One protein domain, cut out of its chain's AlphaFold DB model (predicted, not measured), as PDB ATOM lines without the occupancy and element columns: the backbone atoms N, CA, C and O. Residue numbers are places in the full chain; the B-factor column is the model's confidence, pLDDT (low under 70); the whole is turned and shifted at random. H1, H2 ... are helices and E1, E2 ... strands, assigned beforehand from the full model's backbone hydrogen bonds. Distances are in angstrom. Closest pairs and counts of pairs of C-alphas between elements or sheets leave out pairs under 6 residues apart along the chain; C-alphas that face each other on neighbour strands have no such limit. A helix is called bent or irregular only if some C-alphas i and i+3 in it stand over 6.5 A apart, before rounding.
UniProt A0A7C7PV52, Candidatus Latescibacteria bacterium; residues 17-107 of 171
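Overview. This is residues 17 to 107 of the 171 residues of a protein of Candidatus Latescibacteria bacterium (UniProt A0A7C7PV52). A long helical hairpin, H1 and H2, reaches out as an arm from a small sheet of three strands, and a second, shorter helical hairpin, H3 and H4, leads back to that sheet; no helix covers the sheet. The turn at residues 86 to 91 sticks out. The printed part has 91 residues with four named helices and three named strands, in the order E1 E2 H1 H2 H3 H4 E3; the sheet runs E2 E1 E3, antiparallel, and the class is mixed, helices and strands. It is only just loose, close to compact, with a radius of gyration of the C-alphas of 15.1 A and spans of 45 by 35 by 24 A.

Arrangement. Start at E1, residues 17 to 23, the inner strand, whose pairing is staggered. Its residues 21 to 23 pair with E2, residues 29 to 31, as a hairpin; look for N 22 and O 30, 2.8 A apart. Its residues 17 to 21 pair with E3, residues 101 to 106, where N 19 and O 103 are 2.9 A apart. H1, residues 38 to 53, touches H2, residues 57 to 71, at a shallow tilt of 11 degrees, opposite ways, closest at the C-alphas of Ala 48 and Ala 60, 4.4 A. H3, residues 74 to 87, is close to H2 but not clearly touching, the C-alphas of Val 69 and Leu 77 being 7.7 A apart. With residues 80 to 84 alone H3 touches H4, residues 90 to 97, closest at the C-alphas of Val 84 and Ser 92, 5.2 A. Every O i to N i+4 pair is within hydrogen-bond range in H1 and H4, against 10 of 11 in H2 and 7 of 10 in H3.

Along the chain. Find C-alpha 17 at (137.234, 168.641, 187.009); from there E1 runs 20.3 A, and E2 spans 6.9 A. H1 runs 22.2 A from (150.648, 166.949, 188.528), H2 21.0 A, H3 18.8 A and H4 10.5 A. H3 is irregular, but only just: C-alphas 79 and 82 are 6.7 A apart. E3, 16.1 A, ends at C-alpha 106, (130.656, 169.140, 186.355).

Size, cuts and confidence. The C-alphas farthest apart, of Gly 27 and Gly 55, are 46.7 A from each other. The printed part has no cut, no link is long, and no printed residue is under 70 in pLDDT.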
ATOM      1  N   MET A  17     135.982 169.096 186.426       90.94
ATOM      2  CA  MET A  17     137.234 168.641 187.009       90.94
ATOM      3  C   MET A  17     137.090 167.171 187.388       90.94
ATOM      4  O   MET A  17     136.003 166.717 187.737       90.94
ATOM      5  N   GLY A  18     138.180 166.416 187.305       91.50
ATOM      6  CA  GLY A  18     138.206 165.006 187.665       91.50
ATOM      7  C   GLY A  18     139.404 164.701 188.546       91.50
ATOM      8  O   GLY A  18     140.489 165.239 188.330       91.50
ATOM      9  N   THR A  19     139.218 163.826 189.523       93.06
ATOM     10  CA  THR A  19     140.309 163.266 190.322       93.06
ATOM     11  C   THR A  19     140.013 161.814 190.679       93.06
ATOM     12  O   THR A  19     138.928 161.302 190.408       93.06
ATOM     13  N   TYR A  20     140.987 161.139 191.276       93.50
ATOM     14  CA  TYR A  20     140.841 159.773 191.756       93.50
ATOM     15  C   TYR A  20     141.111 159.699 193.251       93.50
ATOM     16  O   TYR A  20     142.078 160.283 193.746       93.50
ATOM     17  N   LEU A  21     140.288 158.925 193.949       94.38
ATOM     18  CA  LEU A  21     140.600 158.408 195.270       94.38
ATOM     19  C   LEU A  21     141.206 157.015 195.137       94.38
ATOM     20  O   LEU A  21     140.674 156.139 194.449       94.38
ATOM     21  N   VAL A  22     142.317 156.812 195.831       92.25
ATOM     22  CA  VAL A  22     143.105 155.584 195.825       92.25
ATOM     23  C   VAL A  22     143.025 154.944 197.215       92.25
ATOM     24  O   VAL A  22     143.180 155.658 198.212       92.25
ATOM     25  N   PRO A  23     142.801 153.621 197.320       90.00
ATOM     26  CA  PRO A  23     142.766 152.938 198.610       90.00
ATOM     27  C   PRO A  23     144.109 153.029 199.341       90.00
ATOM     28  O   PRO A  23     145.153 152.659 198.780       90.00
ATOM     29  N   GLY A  24     144.066 153.467 200.601       85.56
ATOM     30  CA  GLY A  24     145.215 153.485 201.508       85.56
ATOM     31  C   GLY A  24     145.595 152.090 202.027       85.56
ATOM     32  O   GLY A  24     144.853 151.119 201.874       85.56
ATOM     33  N   LYS A  25     146.776 151.966 202.645       77.44
ATOM     34  CA  LYS A  25     147.225 150.717 203.298       77.44
ATOM     35  C   LYS A  25     146.562 150.462 204.645       77.44
ATOM     36  O   LYS A  25     146.250 149.320 204.950       77.44
ATOM     37  N   GLU A  26     146.353 151.516 205.425       81.31
ATOM     38  CA  GLU A  26     145.806 151.464 206.790       81.31
ATOM     39  C   GLU A  26     144.271 151.582 206.800       81.31
ATOM     40  O   GLU A  26     143.657 151.869 207.821       81.31
ATOM     41  N   GLY A  27     143.642 151.368 205.641       84.75
ATOM     42  CA  GLY A  27     142.251 151.729 205.392       84.75
ATOM     43  C   GLY A  27     142.106 153.164 204.878       84.75
ATOM     44  O   GLY A  27     143.078 153.908 204.738       84.75
ATOM     45  N   GLY A  28     140.871 153.533 204.539       89.94
ATOM     46  CA  GLY A  28     140.539 154.857 204.016       89.94
ATOM     47  C   GLY A  28     140.979 155.109 202.569       89.94
ATOM     48  O   GLY A  28     141.389 154.207 201.832       89.94
ATOM     49  N   TRP A  29     140.862 156.372 202.166       92.56
ATOM     50  CA  TRP A  29     141.062 156.843 200.798       92.56
ATOM     51  C   TRP A  29     141.993 158.047 200.777       92.56
ATOM     52  O   TRP A  29     141.888 158.925 201.631       92.56
ATOM     53  N   LYS A  30     142.871 158.099 199.779       92.69
ATOM     54  CA  LYS A  30     143.796 159.211 199.551       92.69
ATOM     55  C   LYS A  30     143.632 159.764 198.139       92.69
ATOM     56  O   LYS A  30     143.418 158.972 197.218       92.69
ATOM     57  N   PRO A  31     143.732 161.085 197.926       93.06
ATOM     58  CA  PRO A  31     143.692 161.640 196.582       93.06
ATOM     59  C   PRO A  31     144.907 161.165 195.775       93.06
ATOM     60  O   PRO A  31     146.008 161.017 196.306       93.06
ATOM     61  N   ILE A  32     144.730 160.956 194.468       91.75
ATOM     62  CA  ILE A  32     145.814 160.534 193.565       91.75
ATOM     63  C   ILE A  32     147.009 161.501 193.585       91.75
ATOM     64  O   ILE A  32     148.142 161.081 193.358       91.75
ATOM     65  N   THR A  33     146.771 162.766 193.934       91.56
ATOM     66  CA  THR A  33     147.795 163.805 194.064       91.56
ATOM     67  C   THR A  33     148.776 163.580 195.220       91.56
ATOM     68  O   THR A  33     149.873 164.126 195.179       91.56
ATOM     69  N   GLU A  34     148.461 162.733 196.211       90.25
ATOM     70  CA  GLU A  34     149.453 162.283 197.209       90.25
ATOM     71  C   GLU A  34     150.490 161.318 196.614       90.25
ATOM     72  O   GLU A  34     151.584 161.155 197.154       90.25
ATOM     73  N   TYR A  35     150.156 160.658 195.502       88.94
ATOM     74  CA  TYR A  35     151.022 159.677 194.850       88.94
ATOM     75  C   TYR A  35     151.697 160.221 193.591       88.94
ATOM     76  O   TYR A  35     152.741 159.697 193.192       88.94
ATOM     77  N   VAL A  36     151.088 161.221 192.951       88.88
ATOM     78  CA  VAL A  36     151.520 161.803 191.679       88.88
ATOM     79  C   VAL A  36     151.348 163.318 191.741       88.88
ATOM     80  O   VAL A  36     150.228 163.808 191.794       88.88
ATOM     81  N   ASP A  37     152.453 164.060 191.683       88.94
ATOM     82  CA  ASP A  37     152.445 165.528 191.648       88.94
ATOM     83  C   ASP A  37     152.196 166.029 190.207       88.94
ATOM     84  O   ASP A  37     153.086 165.890 189.356       88.94
ATOM     85  N   PRO A  38     151.009 166.583 189.896       88.12
ATOM     86  CA  PRO A  38     150.648 166.949 188.528       88.12
ATOM     87  C   PRO A  38     151.523 168.075 187.966       88.12
ATOM     88  O   PRO A  38     151.916 168.003 186.800       88.12
ATOM     89  N   ASP A  39     151.894 169.063 188.782       89.88
ATOM     90  CA  ASP A  39     152.689 170.215 188.347       89.88
ATOM     91  C   ASP A  39     154.107 169.779 187.977       89.88
ATOM     92  O   ASP A  39     154.657 170.148 186.937       89.88
ATOM     93  N   ARG A  40     154.704 168.895 188.784       88.38
ATOM     94  CA  ARG A  40     156.023 168.326 188.465       88.38
ATOM     95  C   ARG A  40     155.986 167.456 187.219       88.38
ATOM     96  O   ARG A  40     156.963 167.442 186.469       88.38
ATOM     97  N   PHE A  41     154.901 166.717 187.009       90.12
ATOM     98  CA  PHE A  41     154.718 165.934 185.793       90.12
ATOM     99  C   PHE A  41     154.585 166.825 184.562       90.12
ATOM    100  O   PHE A  41     155.218 166.530 183.547       90.12
ATOM    101  N   TRP A  42     153.846 167.930 184.663       90.81
ATOM    102  CA  TRP A  42     153.729 168.918 183.594       90.81
ATOM    103  C   TRP A  42     155.094 169.453 183.153       90.81
ATOM    104  O   TRP A  42     155.407 169.416 181.962       90.81
ATOM    105  N   GLU A  43     155.957 169.829 184.097       92.19
ATOM    106  CA  GLU A  43     157.318 170.279 183.777       92.19
ATOM    107  C   GLU A  43     158.144 169.187 183.072       92.19
ATOM    108  O   GLU A  43     158.862 169.459 182.111       92.19
ATOM    109  N   ILE A  44     158.013 167.920 183.486       91.62
ATOM    110  CA  ILE A  44     158.693 166.799 182.811       91.62
ATOM    111  C   ILE A  44     158.174 166.628 181.377       91.62
ATOM    112  O   ILE A  44     158.974 166.397 180.466       91.62
ATOM    113  N   PHE A  45     156.859 166.726 181.162       91.25
ATOM    114  CA  PHE A  45     156.267 166.638 179.827       91.25
ATOM    115  C   PHE A  45     156.715 167.792 178.936       91.25
ATOM    116  O   PHE A  45     157.077 167.549 177.783       91.25
ATOM    117  N   LYS A  46     156.745 169.016 179.467       92.38
ATOM    118  CA  LYS A  46     157.215 170.208 178.760       92.38
ATOM    119  C   LYS A  46     158.678 170.061 178.334       92.38
ATOM    120  O   LYS A  46     158.977 170.188 177.148       92.38
ATOM    121  N   ASP A  47     159.559 169.671 179.254       92.12
ATOM    122  CA  ASP A  47     160.978 169.430 178.959       92.12
ATOM    123  C   ASP A  47     161.162 168.336 177.891       92.12
ATOM    124  O   ASP A  47     161.969 168.465 176.964       92.12
ATOM    125  N   ALA A  48     160.416 167.231 178.006       92.06
ATOM    126  CA  ALA A  48     160.470 166.139 177.038       92.06
ATOM    127  C   ALA A  48     159.947 166.576 175.658       92.06
ATOM    128  O   ALA A  48     160.518 166.196 174.632       92.06
ATOM    129  N   TYR A  49     158.896 167.395 175.619       91.06
ATOM    130  CA  TYR A  49     158.347 167.966 174.393       91.06
ATOM    131  C   TYR A  49     159.356 168.882 173.696       91.06
ATOM    132  O   TYR A  49     159.605 168.711 172.501       91.06
ATOM    133  N   GLU A  50     159.995 169.795 174.428       92.62
ATOM    134  CA  GLU A  50     161.028 170.686 173.887       92.62
ATOM    135  C   GLU A  50     162.223 169.894 173.331       92.62
ATOM    136  O   GLU A  50     162.662 170.132 172.203       92.62
ATOM    137  N   GLN A  51     162.687 168.866 174.052       91.19
ATOM    138  CA  GLN A  51     163.741 167.962 173.571       91.19
ATOM    139  C   GLN A  51     163.331 167.200 172.306       91.19
ATOM    140  O   GLN A  51     164.136 167.045 171.384       91.19
ATOM    141  N   ALA A  52     162.091 166.711 172.248       90.88
ATOM    142  CA  ALA A  52     161.578 166.004 171.082       90.88
ATOM    143  C   ALA A  52     161.460 166.933 169.864       90.88
ATOM    144  O   ALA A  52     161.809 166.514 168.756       90.88
ATOM    145  N   ARG A  53     161.033 168.187 170.070       89.69
ATOM    146  CA  ARG A  53     160.988 169.230 169.033       89.69
ATOM    147  C   ARG A  53     162.368 169.599 168.509       89.69
ATOM    148  O   ARG A  53     162.515 169.766 167.305       89.69
ATOM    149  N   ALA A  54     163.375 169.646 169.378       92.19
ATOM    150  CA  ALA A  54     164.774 169.852 168.998       92.19
ATOM    151  C   ALA A  54     165.417 168.624 168.308       92.19
ATOM    152  O   ALA A  54     166.602 168.637 167.995       92.19
ATOM    153  N   GLY A  55     164.665 167.539 168.085       92.06
ATOM    154  CA  GLY A  55     165.139 166.328 167.408       92.06
ATOM    155  C   GLY A  55     165.727 165.257 168.335       92.06
ATOM    156  O   GLY A  55     165.971 164.131 167.896       92.06
ATOM    157  N   HIS A  56     165.871 165.521 169.637       92.62
ATOM    158  CA  HIS A  56     166.461 164.600 170.616       92.62
ATOM    159  C   HIS A  56     165.449 163.588 171.187       92.62
ATOM    160  O   HIS A  56     165.284 163.451 172.400       92.62
ATOM    161  N   LYS A  57     164.776 162.828 170.317       87.69
ATOM    162  CA  LYS A  57     163.654 161.937 170.689       87.69
ATOM    163  C   LYS A  57     164.018 160.857 171.710       87.69
ATOM    164  O   LYS A  57     163.239 160.589 172.622       87.69
ATOM    165  N   THR A  58     165.189 160.237 171.577       91.38
ATOM    166  CA  THR A  58     165.649 159.210 172.528       91.38
ATOM    167  C   THR A  58     165.883 159.813 173.909       91.38
ATOM    168  O   THR A  58     165.451 159.246 174.911       91.38
ATOM    169  N   ARG A  59     166.490 161.007 173.961       90.69
ATOM    170  CA  ARG A  59     166.716 161.751 175.205       90.69
ATOM    171  C   ARG A  59     165.396 162.176 175.849       90.69
ATOM    172  O   ARG A  59     165.261 162.004 177.053       90.69
ATOM    173  N   ALA A  60     164.428 162.632 175.053       91.31
ATOM    174  CA  ALA A  60     163.084 162.981 175.513       91.31
ATOM    175  C   ALA A  60     162.358 161.791 176.160       91.31
ATOM    176  O   ALA A  60     161.810 161.904 177.252       91.31
ATOM    177  N   LYS A  61     162.390 160.616 175.520       90.12
ATOM    178  CA  LYS A  61     161.791 159.397 176.091       90.12
ATOM    179  C   LYS A  61     162.488 158.976 177.383       90.12
ATOM    180  O   LYS A  61     161.821 158.653 178.363       90.12
ATOM    181  N   LEU A  62     163.821 158.990 177.392       91.31
ATOM    182  CA  LEU A  62     164.596 158.596 178.564       91.31
ATOM    183  C   LEU A  62     164.378 159.562 179.734       91.31
ATOM    184  O   LEU A  62     164.221 159.115 180.867       91.31
ATOM    185  N   SER A  63     164.336 160.870 179.469       88.69
ATOM    186  CA  SER A  63     164.100 161.888 180.494       88.69
ATOM    187  C   SER A  63     162.697 161.765 181.086       88.69
ATOM    188  O   SER A  63     162.569 161.798 182.310       88.69
ATOM    189  N   LEU A  64     161.683 161.521 180.249       89.25
ATOM    190  CA  LEU A  64     160.310 161.274 180.681       89.25
ATOM    191  C   LEU A  64     160.216 160.062 181.614       89.25
ATOM    192  O   LEU A  64     159.656 160.171 182.702       89.25
ATOM    193  N   VAL A  65     160.804 158.925 181.233       87.88
ATOM    194  CA  VAL A  65     160.771 157.706 182.060       87.88
ATOM    195  C   VAL A  65     161.578 157.896 183.344       87.88
ATOM    196  O   VAL A  65     161.062 157.677 184.439       87.88
ATOM    197  N   ALA A  66     162.831 158.342 183.239       88.25
ATOM    198  CA  ALA A  66     163.733 158.438 184.384       88.25
ATOM    199  C   ALA A  66     163.266 159.469 185.420       88.25
ATOM    200  O   ALA A  66     163.394 159.237 186.625       88.25
ATOM    201  N   ARG A  67     162.729 160.611 184.972       88.44
ATOM    202  CA  ARG A  67     162.193 161.639 185.875       88.44
ATOM    203  C   ARG A  67     160.784 161.287 186.323       88.44
ATOM    204  O   ARG A  67     160.513 161.434 187.506       88.44
ATOM    205  N   GLY A  68     159.932 160.783 185.434       85.25
ATOM    206  CA  GLY A  68     158.548 160.426 185.746       85.25
ATOM    207  C   GLY A  68     158.461 159.346 186.819       85.25
ATOM    208  O   GLY A  68     157.839 159.566 187.851       85.25
ATOM    209  N   VAL A  69     159.170 158.224 186.653       84.19
ATOM    210  CA  VAL A  69     159.148 157.110 187.623       84.19
ATOM    211  C   VAL A  69     159.592 157.554 189.021       84.19
ATOM    212  O   VAL A  69     159.009 157.125 190.012       84.19
ATOM    213  N   ARG A  70     160.575 158.459 189.122       84.25
ATOM    214  CA  ARG A  70     161.057 159.002 190.408       84.25
ATOM    215  C   ARG A  70     160.062 159.933 191.103       84.25
ATOM    216  O   ARG A  70     160.253 160.232 192.278       84.25
ATOM    217  N   ARG A  71     159.056 160.439 190.389       84.69
ATOM    218  CA  ARG A  71     158.028 161.345 190.928       84.69
ATOM    219  C   ARG A  71     156.729 160.637 191.286       84.69
ATOM    220  O   ARG A  71     155.829 161.281 191.807       84.69
ATOM    221  N   ILE A  72     156.636 159.337 191.028       85.81
ATOM    222  CA  ILE A  72     155.501 158.517 191.439       85.81
ATOM    223  C   ILE A  72     155.857 157.869 192.770       85.81
ATOM    224  O   ILE A  72     156.931 157.278 192.909       85.81
ATOM    225  N   GLY A  73     154.950 157.939 193.744       82.62
ATOM    226  CA  GLY A  73     155.110 157.228 195.007       82.62
ATOM    227  C   GLY A  73     155.385 155.741 194.758       82.62
ATOM    228  O   GLY A  73     154.640 155.083 194.030       82.62
ATOM    229  N   PHE A  74     156.447 155.199 195.363       84.75
ATOM    230  CA  PHE A  74     156.888 153.813 195.133       84.75
ATOM    231  C   PHE A  74     155.756 152.795 195.325       84.75
ATOM    232  O   PHE A  74     155.626 151.832 194.571       84.75
ATOM    233  N   GLU A  75     154.898 153.039 196.315       82.81
ATOM    234  CA  GLU A  75     153.708 152.236 196.558       82.81
ATOM    235  C   GLU A  75     152.748 152.236 195.367       82.81
ATOM    236  O   GLU A  75     152.318 151.167 194.933       82.81
ATOM    237  N   PHE A  76     152.430 153.415 194.834       84.81
ATOM    238  CA  PHE A  76     151.506 153.549 193.717       84.81
ATOM    239  C   PHE A  76     152.071 152.898 192.459       84.81
ATOM    240  O   PHE A  76     151.399 152.109 191.793       84.81
ATOM    241  N   LEU A  77     153.357 153.131 192.194       84.88
ATOM    242  CA  LEU A  77     154.068 152.500 191.092       84.88
ATOM    243  C   LEU A  77     154.017 150.967 191.188       84.88
ATOM    244  O   LEU A  77     153.638 150.303 190.224       84.88
ATOM    245  N   ARG A  78     154.369 150.397 192.347       84.25
ATOM    246  CA  ARG A  78     154.440 148.940 192.539       84.25
ATOM    247  C   ARG A  78     153.062 148.278 192.529       84.25
ATOM    248  O   ARG A  78     152.913 147.212 191.939       84.25
ATOM    249  N   ARG A  79     152.078 148.864 193.217       82.50
ATOM    250  CA  ARG A  79     150.760 148.244 193.437       82.50
ATOM    251  C   ARG A  79     149.815 148.429 192.253       82.50
ATOM    252  O   ARG A  79     149.023 147.530 191.985       82.50
ATOM    253  N   TYR A  80     149.896 149.572 191.574       83.00
ATOM    254  CA  TYR A  80     148.888 149.996 190.605       83.00
ATOM    255  C   TYR A  80     149.431 150.091 189.175       83.00
ATOM    256  O   TYR A  80     148.790 149.590 188.258       83.00
ATOM    257  N   LEU A  81     150.625 150.654 188.963       84.88
ATOM    258  CA  LEU A  81     151.142 150.880 187.604       84.88
ATOM    259  C   LEU A  81     151.952 149.711 187.027       84.88
ATOM    260  O   LEU A  81     151.811 149.394 185.850       84.88
ATOM    261  N   MET A  82     152.783 149.038 187.831       84.56
ATOM    262  CA  MET A  82     153.569 147.878 187.382       84.56
ATOM    263  C   MET A  82     152.709 146.773 186.745       84.56
ATOM    264  O   MET A  82     153.075 146.312 185.665       84.56
ATOM    265  N   PRO A  83     151.559 146.365 187.323       83.44
ATOM    266  CA  PRO A  83     150.688 145.375 186.690       83.44
ATOM    267  C   PRO A  83     150.189 145.802 185.305       83.44
ATOM    268  O   PRO A  83     150.110 144.963 184.411       83.44
ATOM    269  N   VAL A  84     149.895 147.093 185.122       85.69
ATOM    270  CA  VAL A  84     149.432 147.656 183.844       85.69
ATOM    271  C   VAL A  84     150.555 147.650 182.813       85.69
ATOM    272  O   VAL A  84     150.346 147.204 181.689       85.69
ATOM    273  N   PHE A  85     151.764 148.076 183.187       83.31
ATOM    274  CA  PHE A  85     152.902 148.092 182.262       83.31
ATOM    275  C   PHE A  85     153.390 146.693 181.879       83.31
ATOM    276  O   PHE A  85     153.801 146.490 180.742       83.31
ATOM    277  N   LEU A  86     153.337 145.732 182.806       82.88
ATOM    278  CA  LEU A  86     153.772 144.358 182.551       82.88
ATOM    279  C   LEU A  86     152.769 143.580 181.693       82.88
ATOM    280  O   LEU A  86     153.182 142.827 180.815       82.88
ATOM    281  N   LYS A  87     151.463 143.735 181.948       82.81
ATOM    282  CA  LYS A  87     150.413 143.024 181.198       82.81
ATOM    283  C   LYS A  87     150.032 143.725 179.893       82.81
ATOM    284  O   LYS A  87     149.606 143.048 178.962       82.81
ATOM    285  N   ALA A  88     150.155 145.053 179.845       79.31
ATOM    286  CA  ALA A  88     149.900 145.908 178.685       79.31
ATOM    287  C   ALA A  88     148.569 145.615 177.957       79.31
ATOM    288  O   ALA A  88     148.502 145.658 176.730       79.31
ATOM    289  N   ASN A  89     147.502 145.307 178.701       83.75
ATOM    290  CA  ASN A  89     146.195 144.956 178.138       83.75
ATOM    291  C   ASN A  89     145.045 145.728 178.803       83.75
ATOM    292  O   ASN A  89     145.179 146.256 179.908       83.75
ATOM    293  N   TYR A  90     143.897 145.787 178.125       80.19
ATOM    294  CA  TYR A  90     142.737 146.547 178.595       80.19
ATOM    295  C   TYR A  90     142.219 146.059 179.956       80.19
ATOM    296  O   TYR A  90     141.871 146.875 180.804       80.19
ATOM    297  N   SER A  91     142.237 144.745 180.207       82.50
ATOM    298  CA  SER A  91     141.795 144.182 181.487       82.50
ATOM    299  C   SER A  91     142.648 144.665 182.657       82.50
ATOM    300  O   SER A  91     142.103 145.028 183.690       82.50
ATOM    301  N   SER A  92     143.967 144.781 182.484       81.12
ATOM    302  CA  SER A  92     144.842 145.324 183.530       81.12
ATOM    303  C   SER A  92     144.570 146.802 183.839       81.12
ATOM    304  O   SER A  92     144.681 147.214 184.993       81.12
ATOM    305  N   LEU A  93     144.166 147.591 182.838       82.31
ATOM    306  CA  LEU A  93     143.743 148.977 183.034       82.31
ATOM    307  C   LEU A  93     142.365 149.062 183.712       82.31
ATOM    308  O   LEU A  93     142.169 149.896 184.594       82.31
ATOM    309  N   ALA A  94     141.432 148.182 183.344       84.38
ATOM    310  CA  ALA A  94     140.131 148.082 183.996       84.38
ATOM    311  C   ALA A  94     140.282 147.684 185.472       84.38
ATOM    312  O   ALA A  94     139.718 148.342 186.341       84.38
ATOM    313  N   ASP A  95     141.119 146.687 185.776       83.56
ATOM    314  CA  ASP A  95     141.432 146.260 187.146       83.56
ATOM    315  C   ASP A  95     141.981 147.412 187.996       83.56
ATOM    316  O   ASP A  95     141.686 147.509 189.189       83.56
ATOM    317  N   LEU A  96     142.801 148.278 187.395       84.50
ATOM    318  CA  LEU A  96     143.295 149.486 188.042       84.50
ATOM    319  C   LEU A  96     142.146 150.455 188.338       84.50
ATOM    320  O   LEU A  96     142.009 150.911 189.473       84.50
ATOM    321  N   HIS A  97     141.327 150.751 187.329       86.19
ATOM    322  CA  HIS A  97     140.217 151.689 187.449       86.19
ATOM    323  C   HIS A  97     139.186 151.224 188.488       86.19
ATOM    324  O   HIS A  97     138.788 152.012 189.336       86.19
ATOM    325  N   HIS A  98     138.841 149.933 188.514       88.31
ATOM    326  CA  HIS A  98     137.903 149.348 189.481       88.31
ATOM    327  C   HIS A  98     138.405 149.346 190.933       88.31
ATOM    328  O   HIS A  98     137.619 149.146 191.855       88.31
ATOM    329  N   ARG A  99     139.706 149.563 191.162       87.94
ATOM    330  CA  ARG A  99     140.275 149.714 192.513       87.94
ATOM    331  C   ARG A  99     140.229 151.151 193.017       87.94
ATOM    332  O   ARG A  99     140.498 151.371 194.193       87.94
ATOM    333  N   MET A 100     139.959 152.116 192.148       92.25
ATOM    334  CA  MET A 100     139.929 153.537 192.474       92.25
ATOM    335  C   MET A 100     138.499 154.054 192.395       92.25
ATOM    336  O   MET A 100     137.656 153.489 191.704       92.25
ATOM    337  N   ILE A 101     138.229 155.162 193.077       93.62
ATOM    338  CA  ILE A 101     136.978 155.896 192.894       93.62
ATOM    339  C   ILE A 101     137.297 157.129 192.065       93.62
ATOM    340  O   ILE A 101     138.075 157.982 192.490       93.62
ATOM    341  N   PHE A 102     136.703 157.225 190.879       93.94
ATOM    342  CA  PHE A 102     136.736 158.454 190.102       93.94
ATOM    343  C   PHE A 102     135.753 159.464 190.699       93.94
ATOM    344  O   PHE A 102     134.565 159.179 190.839       93.94
ATOM    345  N   LEU A 103     136.252 160.650 191.037       93.88
ATOM    346  CA  LEU A 103     135.445 161.788 191.451       93.88
ATOM    347  C   LEU A 103     135.417 162.799 190.310       93.88
ATOM    348  O   LEU A 103     136.396 163.505 190.069       93.88
ATOM    349  N   GLY A 104     134.286 162.850 189.612       92.75
ATOM    350  CA  GLY A 104     134.006 163.846 188.587       92.75
ATOM    351  C   GLY A 104     133.122 164.961 189.131       92.75
ATOM    352  O   GLY A 104     132.118 164.703 189.789       92.75
ATOM    353  N   LEU A 105     133.481 166.202 188.823       91.62
ATOM    354  CA  LEU A 105     132.674 167.391 189.065       91.62
ATOM    355  C   LEU A 105     132.370 168.049 187.727       91.62
ATOM    356  O   LEU A 105     133.266 168.262 186.910       91.62
ATOM    357  N   MET A 106     131.107 168.399 187.524       91.12
ATOM    358  CA  MET A 106     130.656 169.140 186.355       91.12
ATOM    359  C   MET A 106     130.036 170.445 186.819       91.12
ATOM    360  O   MET A 106     129.202 170.462 187.722       91.12
ATOM    361  N   HIS A 107     130.446 171.538 186.195       91.69
ATOM    362  CA  HIS A 107     129.862 172.844 186.438       91.69
ATOM    363  C   HIS A 107     128.896 173.129 185.293       91.69
ATOM    364  O   HIS A 107     129.310 173.505 184.193       91.69
TER     365      HIS A 107